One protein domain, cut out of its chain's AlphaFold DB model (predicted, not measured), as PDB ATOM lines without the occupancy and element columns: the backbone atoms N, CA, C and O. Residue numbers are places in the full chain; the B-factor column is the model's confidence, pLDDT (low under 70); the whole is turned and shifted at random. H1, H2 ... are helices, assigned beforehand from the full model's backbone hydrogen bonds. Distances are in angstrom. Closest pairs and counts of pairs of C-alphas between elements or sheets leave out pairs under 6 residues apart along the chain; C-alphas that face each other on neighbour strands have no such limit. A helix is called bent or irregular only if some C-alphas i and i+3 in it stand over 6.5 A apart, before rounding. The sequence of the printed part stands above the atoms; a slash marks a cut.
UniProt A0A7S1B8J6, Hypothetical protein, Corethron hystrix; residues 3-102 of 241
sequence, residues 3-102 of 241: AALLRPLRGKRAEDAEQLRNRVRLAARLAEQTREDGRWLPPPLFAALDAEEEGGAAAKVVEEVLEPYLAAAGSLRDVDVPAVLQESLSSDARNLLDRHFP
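AT A GLANCE: This is residues 3 to 102 of the 241 residues of the protein "Hypothetical protein" of Corethron hystrix (UniProt A0A7S1B8J6). One long helix, H1, runs along one side of the domain, and two short helices, H2 and H4, fill the middle between it and the kinked helix H3. H5 crosses H1 away from H3, and residues 33 to 38 stick out as part of the loop by which the chain folds back from H1 to H2. The printed part has 100 residues with five named helices, H1 to H5 along the chain, and no named strand; the class is all helix. It is compact, with a radius of gyration of the C-alphas of 13.9 A and spans of 43 by 30 by 22 A.

IN THESE COORDINATES: H1, residues 12 to 32, is the longest helix at 30.4 A, from C-alpha 12 at (40.255, 7.577, 51.973) to C-alpha 32 at (38.668, 8.853, 21.675). H2 is residues 44 to 50 and H4 is residues 81 to 87, each 9.8 A long. H3, residues 56 to 73, measures 24.2 A and has a kink of 45 degrees near residue 66; it is irregular, with C-alphas 65 and 68 7.1 A apart. H5, residues 91 to 100, measures 14.3 A and ends at C-alpha 100 at (41.604, 19.505, 32.413).

HOW THE PARTS SIT: H1 is the hub, touching H2, H4 and H5. With residues 13 to 20 alone it touches H4, at a steep tilt of 46 degrees, the same way; the closest C-alphas, of Ala 17 and Pro 82, are 5.1 A apart. With residues 21 to 25 alone it only just touches H2, with 3 pairs of C-alphas within 8 A, the closest those of Arg 21 and Phe 46 at 6.8 A; the helices are about perpendicular at 82 degrees. With residues 23 to 27 alone it only just touches H5, also with 3 such pairs, the closest those of Arg 23 and Leu 97 at 7.2 A, about perpendicular at 83 degrees. H3 touches H2 with residues 57 to 65 alone, the closest C-alphas, of Ala 48 and Ala 58, being 4.3 A apart; they run opposite ways at a steep tilt of 69 degrees, only just short of about perpendicular. H4 is close to but not clearly touching H3, with the closest C-alphas, of Leu 66 and Val 84, at 7.8 A. H1 and H3 are apart. Every O i to N i+4 pair is within hydrogen-bond range in H1, H2, H4 and H5; in H3, 12 of 14 are.

THE WHOLE: The two C-alphas farthest apart, those of Arg 35 and Gly 74, are 43.3 A apart. The printed part has no cut. The link from H1 to H2, 11 residues, is long. Mean pLDDT of the printed part is 83.6; residues 3 to 9, 34 to 39 and 54 to 55 are under 70.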
ATOM      1  N   ALA A   3      40.386  -5.311  39.206       57.72
ATOM      2  CA  ALA A   3      39.692  -4.604  40.289       57.72
ATOM      3  C   ALA A   3      40.047  -5.126  41.704       57.72
ATOM      4  O   ALA A   3      39.907  -4.397  42.686       57.72
ATOM      5  N   ALA A   4      40.551  -6.360  41.819       60.03
ATOM      6  CA  ALA A   4      41.041  -6.939  43.067       60.03
ATOM      7  C   ALA A   4      42.238  -6.180  43.670       60.03
ATOM      8  O   ALA A   4      42.425  -6.250  44.882       60.03
ATOM      9  N   LEU A   5      42.994  -5.416  42.870       64.44
ATOM     10  CA  LEU A   5      44.126  -4.605  43.338       64.44
ATOM     11  C   LEU A   5      43.714  -3.456  44.259       64.44
ATOM     12  O   LEU A   5      44.468  -3.082  45.148       64.44
ATOM     13  N   LEU A   6      42.501  -2.922  44.089       62.84
ATOM     14  CA  LEU A   6      41.965  -1.871  44.962       62.84
ATOM     15  C   LEU A   6      41.212  -2.442  46.171       62.84
ATOM     16  O   LEU A   6      40.992  -1.739  47.152       62.84
ATOM     17  N   ARG A   7      40.861  -3.733  46.141       64.44
ATOM     18  CA  ARG A   7      40.123  -4.430  47.206       64.44
ATOM     19  C   ARG A   7      40.797  -4.417  48.592       64.44
ATOM     20  O   ARG A   7      40.052  -4.392  49.573       64.44
ATOM     21  N   PRO A   8      42.141  -4.474  48.738       61.59
ATOM     22  CA  PRO A   8      42.776  -4.375  50.053       61.59
ATOM     23  C   PRO A   8      42.807  -2.945  50.613       61.59
ATOM     24  O   PRO A   8      42.943  -2.786  51.827       61.59
ATOM     25  N   LEU A   9      42.638  -1.913  49.776       69.88
ATOM     26  CA  LEU A   9      42.580  -0.531  50.243       69.88
ATOM     27  C   LEU A   9      41.285  -0.285  51.026       69.88
ATOM     28  O   LEU A   9      40.219  -0.809  50.704       69.88
ATOM     29  N   ARG A  10      41.363   0.555  52.061       73.25
ATOM     30  CA  ARG A  10      40.199   0.972  52.852       73.25
ATOM     31  C   ARG A  10      40.183   2.479  53.054       73.25
ATOM     32  O   ARG A  10      41.227   3.130  53.082       73.25
ATOM     33  N   GLY A  11      38.979   3.013  53.252       84.50
ATOM     34  CA  GLY A  11      38.760   4.425  53.547       84.50
ATOM     35  C   GLY A  11      39.310   5.343  52.456       84.50
ATOM     36  O   GLY A  11      39.288   5.008  51.274       84.50
ATOM     37  N   LYS A  12      39.848   6.492  52.871       84.19
ATOM     38  CA  LYS A  12      40.255   7.577  51.973       84.19
ATOM     39  C   LYS A  12      41.276   7.170  50.902       84.19
ATOM     40  O   LYS A  12      41.202   7.650  49.784       84.19
ATOM     41  N   ARG A  13      42.208   6.259  51.208       83.69
ATOM     42  CA  ARG A  13      43.206   5.796  50.224       83.69
ATOM     43  C   ARG A  13      42.570   5.052  49.050       83.69
ATOM     44  O   ARG A  13      43.003   5.229  47.918       83.69
ATOM     45  N   ALA A  14      41.555   4.231  49.325       85.69
ATOM     46  CA  ALA A  14      40.805   3.542  48.277       85.69
ATOM     47  C   ALA A  14      40.054   4.552  47.404       85.69
ATOM     48  O   ALA A  14      40.121   4.480  46.182       85.69
ATOM     49  N   GLU A  15      39.408   5.525  48.048       88.75
ATOM     50  CA  GLU A  15      38.671   6.591  47.374       88.75
ATOM     51  C   GLU A  15      39.588   7.439  46.482       88.75
ATOM     52  O   GLU A  15      39.300   7.596  45.303       88.75
ATOM     53  N   ASP A  16      40.731   7.908  46.989       90.12
ATOM     54  CA  ASP A  16      41.682   8.721  46.219       90.12
ATOM     55  C   ASP A  16      42.215   7.962  44.980       90.12
ATOM     56  O   ASP A  16      42.324   8.537  43.892       90.12
ATOM     57  N   ALA A  17      42.499   6.659  45.115       91.06
ATOM     58  CA  ALA A  17      42.919   5.800  44.005       91.06
ATOM     59  C   ALA A  17      41.811   5.611  42.955       91.06
ATOM     60  O   ALA A  17      42.067   5.699  41.751       91.06
ATOM     61  N   GLU A  18      40.571   5.382  43.397       92.12
ATOM     62  CA  GLU A  18      39.420   5.281  42.498       92.12
ATOM     63  C   GLU A  18      39.143   6.602  41.779       92.12
ATOM     64  O   GLU A  18      38.929   6.599  40.568       92.12
ATOM     65  N   GLN A  19      39.209   7.731  42.486       94.81
ATOM     66  CA  GLN A  19      39.021   9.058  41.902       94.81
ATOM     67  C   GLN A  19      40.089   9.363  40.847       94.81
ATOM     68  O   GLN A  19      39.756   9.841  39.763       94.81
ATOM     69  N   LEU A  20      41.361   9.037  41.107       94.94
ATOM     70  CA  LEU A  20      42.426   9.187  40.112       94.94
ATOM     71  C   LEU A  20      42.154   8.352  38.857       94.94
ATOM     72  O   LEU A  20      42.254   8.857  37.739       94.94
ATOM     73  N   ARG A  21      41.768   7.089  39.038       93.69
ATOM     74  CA  ARG A  21      41.441   6.197  37.927       93.69
ATOM     75  C   ARG A  21      40.236   6.694  37.129       93.69
ATOM     76  O   ARG A  21      40.286   6.711  35.904       93.69
ATOM     77  N   ASN A  22      39.191   7.172  37.796       95.25
ATOM     78  CA  ASN A  22      38.001   7.711  37.136       95.25
ATOM     79  C   ASN A  22      38.297   8.999  36.350       95.25
ATOM     80  O   ASN A  22      37.755   9.188  35.263       95.25
ATOM     81  N   ARG A  23      39.217   9.849  36.831       95.25
ATOM     82  CA  ARG A  23      39.720  11.003  36.062       95.25
ATOM     83  C   ARG A  23      40.409  10.560  34.768       95.25
ATOM     84  O   ARG A  23      40.134  11.128  33.715       95.25
ATOM     85  N   VAL A  24      41.267   9.536  34.836       94.19
ATOM     86  CA  VAL A  24      41.959   8.985  33.655       94.19
ATOM     87  C   VAL A  24      40.971   8.377  32.659       94.19
ATOM     88  O   VAL A  24      41.103   8.633  31.465       94.19
ATOM     89  N   ARG A  25      39.953   7.649  33.134       92.19
ATOM     90  CA  ARG A  25      38.880   7.094  32.290       92.19
ATOM     91  C   ARG A  25      38.120   8.163  31.528       92.19
ATOM     92  O   ARG A  25      37.963   8.053  30.316       92.19
ATOM     93  N   LEU A  26      37.664   9.204  32.230       93.19
ATOM     94  CA  LEU A  26      36.932  10.294  31.593       93.19
ATOM     95  C   LEU A  26      37.801  10.993  30.542       93.19
ATOM     96  O   LEU A  26      37.319  11.288  29.449       93.19
ATOM     97  N   ALA A  27      39.083  11.214  30.848       91.81
ATOM     98  CA  ALA A  27      40.027  11.756  29.885       91.81
ATOM     99  C   ALA A  27      40.154  10.839  28.656       91.81
ATOM    100  O   ALA A  27      39.907  11.285  27.541       91.81
ATOM    101  N   ALA A  28      40.454   9.551  28.833       88.69
ATOM    102  CA  ALA A  28      40.578   8.603  27.723       88.69
ATOM    103  C   ALA A  28      39.332   8.598  26.814       88.69
ATOM    104  O   ALA A  28      39.453   8.794  25.607       88.69
ATOM    105  N   ARG A  29      38.133   8.522  27.406       88.38
ATOM    106  CA  ARG A  29      36.855   8.548  26.681       88.38
ATOM    107  C   ARG A  29      36.670   9.815  25.843       88.38
ATOM    108  O   ARG A  29      36.295   9.744  24.675       88.38
ATOM    109  N   LEU A  30      36.932  10.989  26.419       87.88
ATOM    110  CA  LEU A  30      36.805  12.251  25.685       87.88
ATOM    111  C   LEU A  30      37.872  12.398  24.585       87.88
ATOM    112  O   LEU A  30      37.625  13.086  23.595       87.88
ATOM    113  N   ALA A  31      39.048  11.778  24.742       84.50
ATOM    114  CA  ALA A  31      40.094  11.798  23.722       84.50
ATOM    115  C   ALA A  31      39.663  10.976  22.498       84.50
ATOM    116  O   ALA A  31      39.704  11.477  21.375       84.50
ATOM    117  N   GLU A  32      39.152   9.763  22.724       79.19
ATOM    118  CA  GLU A  32      38.668   8.853  21.675       79.19
ATOM    119  C   GLU A  32      37.543   9.460  20.825       79.19
ATOM    120  O   GLU A  32      37.554   9.350  19.597       79.19
ATOM    121  N   GLN A  33      36.593  10.157  21.457       70.88
ATOM    122  CA  GLN A  33      35.437  10.756  20.776       70.88
ATOM    123  C   GLN A  33      35.808  11.809  19.724       70.88
ATOM    124  O   GLN A  33      35.008  12.099  18.836       70.88
ATOM    125  N   THR A  34      37.003  12.394  19.809       64.44
ATOM    126  CA  THR A  34      37.367  13.570  19.007       64.44
ATOM    127  C   THR A  34      38.146  13.248  17.736       64.44
ATOM    128  O   THR A  34      38.278  14.134  16.897       64.44
ATOM    129  N   ARG A  35      38.605  11.995  17.551       59.66
ATOM    130  CA  ARG A  35      39.394  11.531  16.383       59.66
ATOM    131  C   ARG A  35      40.525  12.495  15.962       59.66
ATOM    132  O   ARG A  35      40.876  12.555  14.790       59.66
ATOM    133  N   GLU A  36      41.089  13.256  16.901       55.56
ATOM    134  CA  GLU A  36      42.316  14.021  16.680       55.56
ATOM    135  C   GLU A  36      43.505  13.118  17.047       55.56
ATOM    136  O   GLU A  36      43.602  12.657  18.185       55.56
ATOM    137  N   ASP A  37      44.392  12.871  16.075       49.59
ATOM    138  CA  ASP A  37      45.488  11.876  16.045       49.59
ATOM    139  C   ASP A  37      46.618  12.050  17.086       49.59
ATOM    140  O   ASP A  37      47.753  11.613  16.897       49.59
ATOM    141  N   GLY A  38      46.346  12.659  18.232       57.97
ATOM    142  CA  GLY A  38      47.275  12.614  19.346       57.97
ATOM    143  C   GLY A  38      47.090  13.756  20.316       57.97
ATOM    144  O   GLY A  38      47.129  14.923  19.928       57.97
ATOM    145  N   ARG A  39      46.974  13.392  21.599       65.38
ATOM    146  CA  ARG A  39      47.598  14.099  22.739       65.38
ATOM    147  C   ARG A  39      47.290  13.460  24.089       65.38
ATOM    148  O   ARG A  39      47.933  13.826  25.067       65.38
ATOM    149  N   TRP A  40      46.367  12.502  24.161       74.75
ATOM    150  CA  TRP A  40      46.116  11.781  25.401       74.75
ATOM    151  C   TRP A  40      45.830  10.305  25.164       74.75
ATOM    152  O   TRP A  40      44.833   9.964  24.538       74.75
ATOM    153  N   LEU A  41      46.689   9.445  25.705       81.00
ATOM    154  CA  LEU A  41      46.424   8.019  25.856       81.00
ATOM    155  C   LEU A  41      46.457   7.693  27.350       81.00
ATOM    156  O   LEU A  41      47.328   8.216  28.057       81.00
ATOM    157  N   PRO A  42      45.532   6.854  27.852       85.38
ATOM    158  CA  PRO A  42      45.615   6.386  29.224       85.38
ATOM    159  C   PRO A  42      46.955   5.665  29.422       85.38
ATOM    160  O   PRO A  42      47.341   4.851  28.579       85.38
ATOM    161  N   PRO A  43      47.685   5.934  30.517       89.62
ATOM    162  CA  PRO A  43      48.931   5.225  30.768       89.62
ATOM    163  C   PRO A  43      48.697   3.710  30.878       89.62
ATOM    164  O   PRO A  43      47.615   3.306  31.318       89.62
ATOM    165  N   PRO A  44      49.681   2.862  30.515       89.75
ATOM    166  CA  PRO A  44      49.465   1.425  30.334       89.75
ATOM    167  C   PRO A  44      48.808   0.730  31.526       89.75
ATOM    168  O   PRO A  44      47.880  -0.051  31.332       89.75
ATOM    169  N   LEU A  45      49.218   1.062  32.759       90.19
ATOM    170  CA  LEU A  45      48.597   0.506  33.962       90.19
ATOM    171  C   LEU A  45      47.101   0.844  34.039       90.19
ATOM    172  O   LEU A  45      46.293  -0.023  34.345       90.19
ATOM    173  N   PHE A  46      46.709   2.086  33.748       91.00
ATOM    174  CA  PHE A  46      45.305   2.501  33.802       91.00
ATOM    175  C   PHE A  46      44.479   1.803  32.721       91.00
ATOM    176  O   PHE A  46      43.422   1.262  33.032       91.00
ATOM    177  N   ALA A  47      45.002   1.734  31.492       88.69
ATOM    178  CA  ALA A  47      44.370   0.995  30.402       88.69
ATOM    179  C   ALA A  47      44.191  -0.495  30.748       88.69
ATOM    180  O   ALA A  47      43.116  -1.051  30.556       88.69
ATOM    181  N   ALA A  48      45.216  -1.129  31.326       87.94
ATOM    182  CA  ALA A  48      45.168  -2.529  31.741       87.94
ATOM    183  C   ALA A  48      44.182  -2.777  32.893       87.94
ATOM    184  O   ALA A  48      43.473  -3.784  32.905       87.94
ATOM    185  N   LEU A  49      44.100  -1.851  33.855       86.19
ATOM    186  CA  LEU A  49      43.109  -1.915  34.927       86.19
ATOM    187  C   LEU A  49      41.682  -1.821  34.371       86.19
ATOM    188  O   LEU A  49      40.788  -2.468  34.920       86.19
ATOM    189  N   ASP A  50      41.477  -0.993  33.342       84.19
ATOM    190  CA  ASP A  50      40.194  -0.671  32.699       84.19
ATOM    191  C   ASP A  50      39.780  -1.597  31.559       84.19
ATOM    192  O   ASP A  50      38.682  -1.440  31.035       84.19
ATOM    193  N   ALA A  51      40.612  -2.571  31.202       82.56
ATOM    194  CA  ALA A  51      40.259  -3.566  30.206       82.56
ATOM    195  C   ALA A  51      39.037  -4.387  30.665       82.56
ATOM    196  O   ALA A  51      39.057  -5.006  31.732       82.56
ATOM    197  N   GLU A  52      37.985  -4.388  29.843       72.00
ATOM    198  CA  GLU A  52      36.750  -5.154  30.073       72.00
ATOM    199  C   GLU A  52      36.990  -6.671  29.964       72.00
ATOM    200  O   GLU A  52      36.378  -7.457  30.687       72.00
ATOM    201  N   GLU A  53      37.923  -7.091  29.104       71.06
ATOM    202  CA  GLU A  53      38.337  -8.489  28.976       71.06
ATOM    203  C   GLU A  53      39.595  -8.783  29.805       71.06
ATOM    204  O   GLU A  53      40.594  -8.056  29.751       71.06
ATOM    205  N   GLU A  54      39.581  -9.902  30.536       64.12
ATOM    206  CA  GLU A  54      40.778 -10.457  31.178       64.12
ATOM    207  C   GLU A  54      41.716 -11.038  30.109       64.12
ATOM    208  O   GLU A  54      41.767 -12.239  29.860       64.12
ATOM    209  N   GLY A  55      42.452 -10.154  29.437       67.81
ATOM    210  CA  GLY A  55      43.474 -10.518  28.464       67.81
ATOM    211  C   GLY A  55      44.845 -10.707  29.114       67.81
ATOM    212  O   GLY A  55      45.236  -9.950  30.007       67.81
ATOM    213  N   GLY A  56      45.628 -11.662  28.603       73.88
ATOM    214  CA  GLY A  56      46.999 -11.906  29.072       73.88
ATOM    215  C   GLY A  56      47.913 -10.675  28.978       73.88
ATOM    216  O   GLY A  56      48.800 -10.508  29.807       73.88
ATOM    217  N   ALA A  57      47.662  -9.766  28.028       81.50
ATOM    218  CA  ALA A  57      48.412  -8.515  27.901       81.50
ATOM    219  C   ALA A  57      48.141  -7.532  29.056       81.50
ATOM    220  O   ALA A  57      49.083  -6.956  29.594       81.50
ATOM    221  N   ALA A  58      46.879  -7.363  29.470       83.81
ATOM    222  CA  ALA A  58      46.528  -6.495  30.596       83.81
ATOM    223  C   ALA A  58      47.092  -7.043  31.915       83.81
ATOM    224  O   ALA A  58      47.677  -6.294  32.697       83.81
ATOM    225  N   ALA A  59      46.987  -8.361  32.118       82.81
ATOM    226  CA  ALA A  59      47.575  -9.032  33.275       82.81
ATOM    227  C   ALA A  59      49.096  -8.842  33.331       82.81
ATOM    228  O   ALA A  59      49.625  -8.474  34.376       82.81
ATOM    229  N   LYS A  60      49.778  -8.994  32.191       86.25
ATOM    230  CA  LYS A  60      51.224  -8.799  32.085       86.25
ATOM    231  C   LYS A  60      51.653  -7.373  32.437       86.25
ATOM    232  O   LYS A  60      52.577  -7.206  33.217       86.25
ATOM    233  N   VAL A  61      50.960  -6.347  31.929       89.62
ATOM    234  CA  VAL A  61      51.261  -4.941  32.273       89.62
ATOM    235  C   VAL A  61      51.101  -4.696  33.772       89.62
ATOM    236  O   VAL A  61      51.931  -4.040  34.393       89.62
ATOM    237  N   VAL A  62      50.025  -5.216  34.360       86.81
ATOM    238  CA  VAL A  62      49.780  -5.100  35.799       86.81
ATOM    239  C   VAL A  62      50.888  -5.783  36.604       86.81
ATOM    240  O   VAL A  62      51.374  -5.203  37.571       86.81
ATOM    241  N   GLU A  63      51.281  -6.993  36.214       86.88
ATOM    242  CA  GLU A  63      52.334  -7.769  36.871       86.88
ATOM    243  C   GLU A  63      53.692  -7.066  36.783       86.88
ATOM    244  O   GLU A  63      54.299  -6.816  37.821       86.88
ATOM    245  N   GLU A  64      54.110  -6.649  35.584       90.62
ATOM    246  CA  GLU A  64      55.375  -5.935  35.349       90.62
ATOM    247  C   GLU A  64      55.467  -4.638  36.162       90.62
ATOM    248  O   GLU A  64      56.517  -4.313  36.715       90.62
ATOM    249  N   VAL A  65      54.365  -3.887  36.267       91.00
ATOM    250  CA  VAL A  65      54.347  -2.650  37.059       91.00
ATOM    251  C   VAL A  65      54.375  -2.946  38.557       91.00
ATOM    252  O   VAL A  65      55.012  -2.207  39.301       91.00
ATOM    253  N   LEU A  66      53.695  -3.996  39.026       87.81
ATOM    254  CA  LEU A  66      53.600  -4.304  40.456       87.81
ATOM    255  C   LEU A  66      54.798  -5.072  41.012       87.81
ATOM    256  O   LEU A  66      55.053  -4.957  42.211       87.81
ATOM    257  N   GLU A  67      55.530  -5.823  40.191       89.31
ATOM    258  CA  GLU A  67      56.676  -6.645  40.592       89.31
ATOM    259  C   GLU A  67      57.664  -5.925  41.536       89.31
ATOM    260  O   GLU A  67      57.896  -6.441  42.636       89.31
ATOM    261  N   PRO A  68      58.196  -4.722  41.221       90.38
ATOM    262  CA  PRO A  68      59.137  -4.042  42.115       90.38
ATOM    263  C   PRO A  68      58.517  -3.666  43.470       90.38
ATOM    264  O   PRO A  68      59.192  -3.718  44.500       90.38
ATOM    265  N   TYR A  69      57.225  -3.331  43.501       89.19
ATOM    266  CA  TYR A  69      56.524  -2.978  44.737       89.19
ATOM    267  C   TYR A  69      56.195  -4.214  45.573       89.19
ATOM    268  O   TYR A  69      56.294  -4.170  46.796       89.19
ATOM    269  N   LEU A  70      55.842  -5.327  44.927       86.38
ATOM    270  CA  LEU A  70      55.610  -6.609  45.591       86.38
ATOM    271  C   LEU A  70      56.901  -7.163  46.198       86.38
ATOM    272  O   LEU A  70      56.877  -7.625  47.337       86.38
ATOM    273  N   ALA A  71      58.024  -7.063  45.482       87.75
ATOM    274  CA  ALA A  71      59.334  -7.465  45.987       87.75
ATOM    275  C   ALA A  71      59.739  -6.673  47.244       87.75
ATOM    276  O   ALA A  71      60.310  -7.242  48.172       87.75
ATOM    277  N   ALA A  72      59.408  -5.379  47.301       88.75
ATOM    278  CA  ALA A  72      59.685  -4.526  48.456       88.75
ATOM    279  C   ALA A  72      58.702  -4.731  49.626       88.75
ATOM    280  O   ALA A  72      59.108  -4.674  50.786       88.75
ATOM    281  N   ALA A  73      57.417  -4.949  49.337       85.31
ATOM    282  CA  ALA A  73      56.358  -5.014  50.345       85.31
ATOM    283  C   ALA A  73      56.122  -6.429  50.910       85.31
ATOM    284  O   ALA A  73      55.523  -6.575  51.972       85.31
ATOM    285  N   GLY A  74      56.553  -7.483  50.210       81.62
ATOM    286  CA  GLY A  74      56.384  -8.886  50.610       81.62
ATOM    287  C   GLY A  74      54.967  -9.446  50.418       81.62
ATOM    288  O   GLY A  74      54.798 -10.660  50.301       81.62
ATOM    289  N   SER A  75      53.938  -8.594  50.338       82.81
ATOM    290  CA  SER A  75      52.579  -8.990  49.960       82.81
ATOM    291  C   SER A  75      51.824  -7.872  49.236       82.81
ATOM    292  O   SER A  75      52.060  -6.687  49.455       82.81
ATOM    293  N   LEU A  76      50.835  -8.244  48.415       76.56
ATOM    294  CA  LEU A  76      49.976  -7.285  47.707       76.56
ATOM    295  C   LEU A  76      49.166  -6.382  48.654       76.56
ATOM    296  O   LEU A  76      48.786  -5.276  48.281       76.56
ATOM    297  N   ARG A  77      48.881  -6.842  49.877       78.00
ATOM    298  CA  ARG A  77      48.134  -6.048  50.867       78.00
ATOM    299  C   ARG A  77      48.954  -4.884  51.415       78.00
ATOM    300  O   ARG A  77      48.361  -3.923  51.896       78.00
ATOM    301  N   ASP A  78      50.275  -4.990  51.324       82.19
ATOM    302  CA  ASP A  78      51.229  -4.028  51.866       82.19
ATOM    303  C   ASP A  78      51.712  -3.027  50.800       82.19
ATOM    304  O   ASP A  78      52.422  -2.073  51.114       82.19
ATOM    305  N   VAL A  79      51.294  -3.201  49.540       84.00
ATOM    306  CA  VAL A  79      51.588  -2.267  48.447       84.00
ATOM    307  C   VAL A  79      50.768  -0.983  48.608       84.00
ATOM    308  O   VAL A  79      49.537  -1.014  48.707       84.00
ATOM    309  N   ASP A  80      51.438   0.173  48.561       86.19
ATOM    310  CA  ASP A  80      50.779   1.482  48.494       86.19
ATOM    311  C   ASP A  80      50.256   1.738  47.072       86.19
ATOM    312  O   ASP A  80      50.878   2.404  46.248       86.19
ATOM    313  N   VAL A  81      49.099   1.155  46.759       84.81
ATOM    314  CA  VAL A  81      48.485   1.250  45.427       84.81
ATOM    315  C   VAL A  81      48.234   2.700  44.973       84.81
ATOM    316  O   VAL A  81      48.491   2.986  43.803       84.81
ATOM    317  N   PRO A  82      47.779   3.645  45.827       87.12
ATOM    318  CA  PRO A  82      47.749   5.058  45.457       87.12
ATOM    319  C   PRO A  82      49.098   5.591  44.961       87.12
ATOM    320  O   PRO A  82      49.119   6.296  43.953       87.12
ATOM    321  N   ALA A  83      50.209   5.244  45.622       88.88
ATOM    322  CA  ALA A  83      51.543   5.647  45.179       88.88
ATOM    323  C   ALA A  83      51.895   5.031  43.816       88.88
ATOM    324  O   ALA A  83      52.260   5.766  42.903       88.88
ATOM    325  N   VAL A  84      51.655   3.727  43.629       91.00
ATOM    326  CA  VAL A  84      51.880   3.037  42.342       91.00
ATOM    327  C   VAL A  84      51.119   3.712  41.200       91.00
ATOM    328  O   VAL A  84      51.679   3.965  40.131       91.00
ATOM    329  N   LEU A  85      49.838   4.035  41.408       91.62
ATOM    330  CA  LEU A  85      49.016   4.696  40.393       91.62
ATOM    331  C   LEU A  85      49.541   6.095  40.056       91.62
ATOM    332  O   LEU A  85      49.538   6.477  38.888       91.62
ATOM    333  N   GLN A  86      49.994   6.854  41.055       90.94
ATOM    334  CA  GLN A  86      50.563   8.188  40.853       90.94
ATOM    335  C   GLN A  86      51.903   8.132  40.111       90.94
ATOM    336  O   GLN A  86      52.142   8.938  39.212       90.94
ATOM    337  N   GLU A  87      52.762   7.173  40.455       92.12
ATOM    338  CA  GLU A  87      54.068   6.960  39.819       92.12
ATOM    339  C   GLU A  87      53.935   6.431  38.386       92.12
ATOM    340  O   GLU A  87      54.758   6.743  37.528       92.12
ATOM    341  N   SER A  88      52.839   5.727  38.090       92.50
ATOM    342  CA  SER A  88      52.501   5.264  36.739       92.50
ATOM    343  C   SER A  88      52.068   6.389  35.788       92.50
ATOM    344  O   SER A  88      51.901   6.153  34.590       92.50
ATOM    345  N   LEU A  89      51.867   7.615  36.287       91.00
ATOM    346  CA  LEU A  89      51.580   8.786  35.461       91.00
ATOM    347  C   LEU A  89      52.874   9.551  35.141       91.00
ATOM    348  O   LEU A  89      53.590  10.024  36.032       91.00
ATOM    349  N   SER A  90      53.130   9.804  33.854       91.06
ATOM    350  CA  SER A  90      54.179  10.752  33.457       91.06
ATOM    351  C   SER A  90      53.907  12.152  34.031       91.06
ATOM    352  O   SER A  90      52.788  12.484  34.436       91.06
ATOM    353  N   SER A  91      54.935  12.996  34.111       90.06
ATOM    354  CA  SER A  91      54.774  14.378  34.593       90.06
ATOM    355  C   SER A  91      53.792  15.171  33.724       90.06
ATOM    356  O   SER A  91      52.924  15.869  34.251       90.06
ATOM    357  N   ASP A  92      53.869  14.990  32.404       88.62
ATOM    358  CA  ASP A  92      52.933  15.591  31.451       88.62
ATOM    359  C   ASP A  92      51.514  15.062  31.659       88.62
ATOM    360  O   ASP A  92      50.550  15.831  31.616       88.62
ATOM    361  N   ALA A  93      51.389  13.766  31.971       89.38
ATOM    362  CA  ALA A  93      50.110  13.153  32.275       89.38
ATOM    363  C   ALA A  93      49.437  13.769  33.501       89.38
ATOM    364  O   ALA A  93      48.270  14.164  33.460       89.38
ATOM    365  N   ARG A  94      50.202  13.932  34.577       91.69
ATOM    366  CA  ARG A  94      49.729  14.596  35.794       91.69
ATOM    367  C   ARG A  94      49.306  16.036  35.518       91.69
ATOM    368  O   ARG A  94      48.213  16.426  35.913       91.69
ATOM    369  N   ASN A  95      50.113  16.798  34.777       90.75
ATOM    370  CA  ASN A  95      49.802  18.192  34.461       90.75
ATOM    371  C   ASN A  95      48.505  18.333  33.645       90.75
ATOM    372  O   ASN A  95      47.646  19.151  33.979       90.75
ATOM    373  N   LEU A  96      48.331  17.503  32.611       90.75
ATOM    374  CA  LEU A  96      47.119  17.501  31.792       90.75
ATOM    375  C   LEU A  96      45.879  17.121  32.606       90.75
ATOM    376  O   LEU A  96      44.859  17.806  32.500       90.75
ATOM    377  N   LEU A  97      45.964  16.084  33.444       93.00
ATOM    378  CA  LEU A  97      44.863  15.697  34.327       93.00
ATOM    379  C   LEU A  97      44.527  16.796  35.327       93.00
ATOM    380  O   LEU A  97      43.355  17.080  35.535       93.00
ATOM    381  N   ASP A  98      45.514  17.430  35.952       93.75
ATOM    382  CA  ASP A  98      45.257  18.483  36.935       93.75
ATOM    383  C   ASP A  98      44.679  19.747  36.297       93.75
ATOM    384  O   ASP A  98      43.873  20.433  36.922       93.75
ATOM    385  N   ARG A  99      45.032  20.031  35.040       92.81
ATOM    386  CA  ARG A  99      44.499  21.172  34.293       92.81
ATOM    387  C   ARG A  99      43.088  20.935  33.759       92.81
ATOM    388  O   ARG A  99      42.254  21.832  33.844       92.81
ATOM    389  N   HIS A 100      42.838  19.772  33.162       93.88
ATOM    390  CA  HIS A 100      41.604  19.505  32.413       93.88
ATOM    391  C   HIS A 100      40.584  18.686  33.197       93.88
ATOM    392  O   HIS A 100      39.388  18.847  32.985       93.88
ATOM    393  N   PHE A 101      41.031  17.853  34.130       95.69
ATOM    394  CA  PHE A 101      40.188  16.996  34.961       95.69
ATOM    395  C   PHE A 101      40.580  17.166  36.434       95.69
ATOM    396  O   PHE A 101      41.055  16.213  37.054       95.69
ATOM    397  N   PRO A 102      40.483  18.383  36.995       96.81
ATOM    398  CA  PRO A 102      41.031  18.683  38.312       96.81
ATOM    399  C   PRO A 102      40.310  17.910  39.423       96.81
ATOM    400  O   PRO A 102      39.115  17.663  39.360       96.81
TER     401      PRO A 102